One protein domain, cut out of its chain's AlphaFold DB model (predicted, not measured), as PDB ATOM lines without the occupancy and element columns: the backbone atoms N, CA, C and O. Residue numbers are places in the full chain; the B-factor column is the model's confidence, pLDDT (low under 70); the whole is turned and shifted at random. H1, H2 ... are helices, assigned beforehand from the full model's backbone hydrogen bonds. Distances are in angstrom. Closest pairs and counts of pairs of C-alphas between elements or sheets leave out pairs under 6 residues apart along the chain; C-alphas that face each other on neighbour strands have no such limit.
ATOM      1  N   THR A  59    -107.754 187.865 -10.003       67.38
ATOM      2  CA  THR A  59    -109.076 187.287  -9.821       67.38
ATOM      3  C   THR A  59    -108.884 185.786  -9.586       67.38
ATOM      4  O   THR A  59    -107.883 185.206 -10.011       67.38
ATOM      5  N   LYS A  60    -109.787 185.135  -8.848       79.50
ATOM      6  CA  LYS A  60    -109.659 183.694  -8.554       79.50
ATOM      7  C   LYS A  60    -109.468 182.866  -9.837       79.50
ATOM      8  O   LYS A  60    -108.713 181.901  -9.827       79.50
ATOM      9  N   SER A  61    -110.079 183.313 -10.935       82.12
ATOM     10  CA  SER A  61    -109.912 182.765 -12.281       82.12
ATOM     11  C   SER A  61    -108.479 182.854 -12.802       82.12
ATOM     12  O   SER A  61    -107.983 181.853 -13.291       82.12
ATOM     13  N   ASP A  62    -107.782 183.985 -12.643       81.12
ATOM     14  CA  ASP A  62    -106.396 184.129 -13.122       81.12
ATOM     15  C   ASP A  62    -105.460 183.114 -12.436       81.12
ATOM     16  O   ASP A  62    -104.621 182.494 -13.086       81.12
ATOM     17  N   ILE A  63    -105.624 182.907 -11.120       85.94
ATOM     18  CA  ILE A  63    -104.866 181.886 -10.374       85.94
ATOM     19  C   ILE A  63    -105.228 180.491 -10.866       85.94
ATOM     20  O   ILE A  63    -104.335 179.674 -11.073       85.94
ATOM     21  N   GLN A  64    -106.519 180.220 -11.070       89.25
ATOM     22  CA  GLN A  64    -106.957 178.923 -11.568       89.25
ATOM     23  C   GLN A  64    -106.348 178.613 -12.938       89.25
ATOM     24  O   GLN A  64    -105.893 177.494 -13.142       89.25
ATOM     25  N   THR A  65    -106.276 179.589 -13.847       88.81
ATOM     26  CA  THR A  65    -105.635 179.414 -15.158       88.81
ATOM     27  C   THR A  65    -104.160 179.047 -15.010       88.81
ATOM     28  O   THR A  65    -103.689 178.132 -15.676       88.81
ATOM     29  N   VAL A  66    -103.433 179.695 -14.093       87.94
ATOM     30  CA  VAL A  66    -102.026 179.356 -13.815       87.94
ATOM     31  C   VAL A  66    -101.890 177.930 -13.269       87.94
ATOM     32  O   VAL A  66    -101.003 177.197 -13.703       87.94
ATOM     33  N   ILE A  67    -102.768 177.519 -12.349       90.44
ATOM     34  CA  ILE A  67    -102.766 176.151 -11.809       90.44
ATOM     35  C   ILE A  67    -103.077 175.138 -12.919       90.44
ATOM     36  O   ILE A  67    -102.393 174.125 -13.036       90.44
ATOM     37  N   ASN A  68    -104.066 175.425 -13.766       90.50
ATOM     38  CA  ASN A  68    -104.433 174.583 -14.905       90.50
ATOM     39  C   ASN A  68    -103.263 174.369 -15.857       90.50
ATOM     40  O   ASN A  68    -102.917 173.221 -16.144       90.50
ATOM     41  N   PHE A  69    -102.598 175.459 -16.231       89.00
ATOM     42  CA  PHE A  69    -101.454 175.436 -17.127       89.00
ATOM     43  C   PHE A  69    -100.317 174.538 -16.614       89.00
ATOM     44  O   PHE A  69     -99.793 173.705 -17.351       89.00
ATOM     45  N   PHE A  70     -99.948 174.653 -15.333       89.94
ATOM     46  CA  PHE A  70     -98.808 173.907 -14.782       89.94
ATOM     47  C   PHE A  70     -99.148 172.525 -14.214       89.94
ATOM     48  O   PHE A  70     -98.235 171.729 -13.995       89.94
ATOM     49  N   SER A  71    -100.417 172.229 -13.920       90.31
ATOM     50  CA  SER A  71    -100.793 171.007 -13.189       90.31
ATOM     51  C   SER A  71    -101.788 170.099 -13.898       90.31
ATOM     52  O   SER A  71    -101.865 168.930 -13.533       90.31
ATOM     53  N   PHE A  72    -102.530 170.592 -14.891       89.38
ATOM     54  CA  PHE A  72    -103.602 169.821 -15.528       89.38
ATOM     55  C   PHE A  72    -103.445 169.683 -17.048       89.38
ATOM     56  O   PHE A  72    -103.878 168.677 -17.598       89.38
ATOM     57  N   GLU A  73    -102.779 170.622 -17.726       83.62
ATOM     58  CA  GLU A  73    -102.586 170.560 -19.185       83.62
ATOM     59  C   GLU A  73    -101.544 169.520 -19.637       83.62
ATOM     60  O   GLU A  73    -101.508 169.153 -20.806       83.62
ATOM     61  N   GLY A  74    -100.695 169.014 -18.732       76.56
ATOM     62  CA  GLY A  74     -99.778 167.894 -19.001       76.56
ATOM     63  C   GLY A  74     -98.582 168.197 -19.917       76.56
ATOM     64  O   GLY A  74     -97.723 167.338 -20.092       76.56
ATOM     65  N   LEU A  75     -98.483 169.408 -20.470       75.38
ATOM     66  CA  LEU A  75     -97.452 169.780 -21.449       75.38
ATOM     67  C   LEU A  75     -96.228 170.479 -20.834       75.38
ATOM     68  O   LEU A  75     -95.164 170.527 -21.453       75.38
ATOM     69  N   HIS A  76     -96.360 171.039 -19.627       74.94
ATOM     70  CA  HIS A  76     -95.389 171.998 -19.085       74.94
ATOM     71  C   HIS A  76     -95.082 171.792 -17.589       74.94
ATOM     72  O   HIS A  76     -95.281 172.713 -16.791       74.94
ATOM     73  N   PRO A  77     -94.591 170.609 -17.164       78.31
ATOM     74  CA  PRO A  77     -94.262 170.382 -15.764       78.31
ATOM     75  C   PRO A  77     -93.105 171.283 -15.321       78.31
ATOM     76  O   PRO A  77     -92.045 171.348 -15.949       78.31
ATOM     77  N   LEU A  78     -93.298 171.974 -14.198       88.56
ATOM     78  CA  LEU A  78     -92.208 172.671 -13.527       88.56
ATOM     79  C   LEU A  78     -91.244 171.639 -12.935       88.56
ATOM     80  O   LEU A  78     -91.676 170.658 -12.335       88.56
ATOM     81  N   ILE A  79     -89.941 171.894 -13.050       89.56
ATOM     82  CA  ILE A  79     -88.886 171.038 -12.492       89.56
ATOM     83  C   ILE A  79     -87.922 171.835 -11.600       89.56
ATOM     84  O   ILE A  79     -87.847 173.069 -11.656       89.56
ATOM     85  N   GLY A  80     -87.189 171.127 -10.740       93.00
ATOM     86  CA  GLY A  80     -86.156 171.700  -9.873       93.00
ATOM     87  C   GLY A  80     -86.687 172.703  -8.841       93.00
ATOM     88  O   GLY A  80     -87.778 172.556  -8.294       93.00
ATOM     89  N   LEU A  81     -85.918 173.762  -8.567       94.06
ATOM     90  CA  LEU A  81     -86.274 174.757  -7.541       94.06
ATOM     91  C   LEU A  81     -87.589 175.493  -7.844       94.06
ATOM     92  O   LEU A  81     -88.277 175.929  -6.920       94.06
ATOM     93  N   LYS A  82     -87.960 175.615  -9.125       88.88
ATOM     94  CA  LYS A  82     -89.232 176.226  -9.525       88.88
ATOM     95  C   LYS A  82     -90.427 175.346  -9.190       88.88
ATOM     96  O   LYS A  82     -91.427 175.881  -8.725       88.88
ATOM     97  N   TYR A  83     -90.290 174.029  -9.320       91.69
ATOM     98  CA  TYR A  83     -91.295 173.085  -8.837       91.69
ATOM     99  C   TYR A  83     -91.498 173.207  -7.324       91.69
ATOM    100  O   TYR A  83     -92.618 173.385  -6.857       91.69
ATOM    101  N   ILE A  84     -90.409 173.223  -6.550       93.75
ATOM    102  CA  ILE A  84     -90.480 173.354  -5.085       93.75
ATOM    103  C   ILE A  84     -91.144 174.681  -4.685       93.75
ATOM    104  O   ILE A  84     -91.982 174.717  -3.783       93.75
ATOM    105  N   GLN A  85     -90.793 175.779  -5.363       91.31
ATOM    106  CA  GLN A  85     -91.423 177.083  -5.150       91.31
ATOM    107  C   GLN A  85     -92.925 177.044  -5.464       91.31
ATOM    108  O   GLN A  85     -93.719 177.583  -4.695       91.31
ATOM    109  N   TYR A  86     -93.309 176.398  -6.564       92.44
ATOM    110  CA  TYR A  86     -94.699 176.248  -6.979       92.44
ATOM    111  C   TYR A  86     -95.518 175.421  -5.982       92.44
ATOM    112  O   TYR A  86     -96.583 175.864  -5.571       92.44
ATOM    113  N   MET A  87     -94.995 174.296  -5.494       92.94
ATOM    114  CA  MET A  87     -95.684 173.469  -4.494       92.94
ATOM    115  C   MET A  87     -95.905 174.220  -3.174       92.94
ATOM    116  O   MET A  87     -96.998 174.180  -2.608       92.94
ATOM    117  N   LYS A  88     -94.907 174.990  -2.715       92.62
ATOM    118  CA  LYS A  88     -95.071 175.884  -1.554       92.62
ATOM    119  C   LYS A  88     -96.141 176.947  -1.804       92.62
ATOM    120  O   LYS A  88     -96.927 177.254  -0.913       92.62
ATOM    121  N   TRP A  89     -96.182 177.502  -3.014       90.94
ATOM    122  CA  TRP A  89     -97.196 178.477  -3.402       90.94
ATOM    123  C   TRP A  89     -98.606 177.870  -3.412       90.94
ATOM    124  O   TRP A  89     -99.504 178.466  -2.824       90.94
ATOM    125  N   LEU A  90     -98.792 176.665  -3.967       92.44
ATOM    126  CA  LEU A  90    -100.069 175.943  -3.921       92.44
ATOM    127  C   LEU A  90    -100.532 175.679  -2.487       92.44
ATOM    128  O   LEU A  90    -101.680 175.966  -2.160       92.44
ATOM    129  N   SER A  91     -99.636 175.201  -1.621       92.56
ATOM    130  CA  SER A  91     -99.948 174.960  -0.207       92.56
ATOM    131  C   SER A  91    -100.414 176.243   0.496       92.56
ATOM    132  O   SER A  91    -101.435 176.256   1.183       92.56
ATOM    133  N   ASN A  92     -99.734 177.366   0.257       90.88
ATOM    134  CA  ASN A  92    -100.136 178.658   0.818       90.88
ATOM    135  C   ASN A  92    -101.496 179.139   0.282       90.88
ATOM    136  O   ASN A  92    -102.281 179.721   1.032       90.88
ATOM    137  N   LEU A  93    -101.790 178.902  -1.001       90.00
ATOM    138  CA  LEU A  93    -103.079 179.247  -1.604       90.00
ATOM    139  C   LEU A  93    -104.226 178.399  -1.032       90.00
ATOM    140  O   LEU A  93    -105.273 178.955  -0.702       90.00
ATOM    141  N   GLN A  94    -104.019 177.090  -0.859       90.75
ATOM    142  CA  GLN A  94    -105.000 176.185  -0.247       90.75
ATOM    143  C   GLN A  94    -105.361 176.616   1.178       90.75
ATOM    144  O   GLN A  94    -106.533 176.608   1.550       90.75
ATOM    145  N   ASN A  95    -104.367 177.066   1.945       89.44
ATOM    146  CA  ASN A  95    -104.546 177.540   3.318       89.44
ATOM    147  C   ASN A  95    -105.134 178.964   3.415       89.44
ATOM    148  O   ASN A  95    -105.463 179.432   4.504       89.44
ATOM    149  N   SER A  96    -105.288 179.678   2.295       87.50
ATOM    150  CA  SER A  96    -105.872 181.020   2.270       87.50
ATOM    151  C   SER A  96    -107.392 180.965   2.123       87.50
ATOM    152  O   SER A  96    -107.904 180.392   1.165       87.50
ATOM    153  N   MET A  97    -108.138 181.675   2.980       85.94
ATOM    154  CA  MET A  97    -109.609 181.772   2.880       85.94
ATOM    155  C   MET A  97    -110.102 182.230   1.497       85.94
ATOM    156  O   MET A  97    -111.187 181.853   1.052       85.94
ATOM    157  N   ARG A  98    -109.316 183.058   0.797       84.62
ATOM    158  CA  ARG A  98    -109.690 183.591  -0.516       84.62
ATOM    159  C   ARG A  98    -109.590 182.532  -1.614       84.62
ATOM    160  O   ARG A  98    -110.450 182.516  -2.499       84.62
ATOM    161  N   TYR A  99    -108.571 181.678  -1.561       88.38
ATOM    162  CA  TYR A  99    -108.202 180.763  -2.645       88.38
ATOM    163  C   TYR A  99    -108.422 179.281  -2.303       88.38
ATOM    164  O   TYR A  99    -108.296 178.440  -3.185       88.38
ATOM    165  N   SER A 100    -108.828 178.944  -1.077       88.69
ATOM    166  CA  SER A 100    -109.025 177.559  -0.620       88.69
ATOM    167  C   SER A 100    -109.994 176.736  -1.475       88.69
ATOM    168  O   SER A 100    -109.840 175.528  -1.584       88.69
ATOM    169  N   LYS A 101    -110.970 177.389  -2.121       90.88
ATOM    170  CA  LYS A 101    -111.983 176.748  -2.982       90.88
ATOM    171  C   LYS A 101    -111.574 176.601  -4.456       90.88
ATOM    172  O   LYS A 101    -112.423 176.276  -5.280       90.88
ATOM    173  N   LEU A 102    -110.331 176.923  -4.814       91.94
ATOM    174  CA  LEU A 102    -109.824 176.659  -6.163       91.94
ATOM    175  C   LEU A 102    -109.639 175.152  -6.388       91.94
ATOM    176  O   LEU A 102    -109.581 174.367  -5.444       91.94
TER     177      LEU A 102
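This is residues 59 to 102 of the 107 residues of the protein "Homing endonuclease" of Fusarium brevicatenulatum (UniProt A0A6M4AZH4). Two helices, H1 and H2, make the two long sides of an open frame, running roughly opposite ways with a gap between them. The link, residues 72 to 79, closes one end, and the tail, residues 95 to 102, folds back at the other. The printed part has 44 residues with two named helices, H1 then H2, and no named strand; the class is all helix. It is only just compact, close to loose, with a radius of gyration of the C-alphas of 10.6 A and spans of 28 by 19 by 12 A.

H1, residues 60 to 71, begins at C-alpha 60 (-109.659, 183.694, -8.554) and is 16.2 A long from first to last C-alpha. H2, residues 80 to 94, is 21.6 A long and ends at C-alpha 94 (-105.000, 176.185, -0.247).

H1 and H2 are near each other, their closest C-alphas 8.3 A apart. In both, every O i to N i+4 pair is within hydrogen-bond range.

The C-alphas farthest apart, of Leu 75 and Met 97, are 29.7 A apart. The printed part has no cut, and the link is short. Residues 71 to 76, of which 71 belongs to H1, stand free. Mean pLDDT of the printed part is 87.6; residue 59 is under 70.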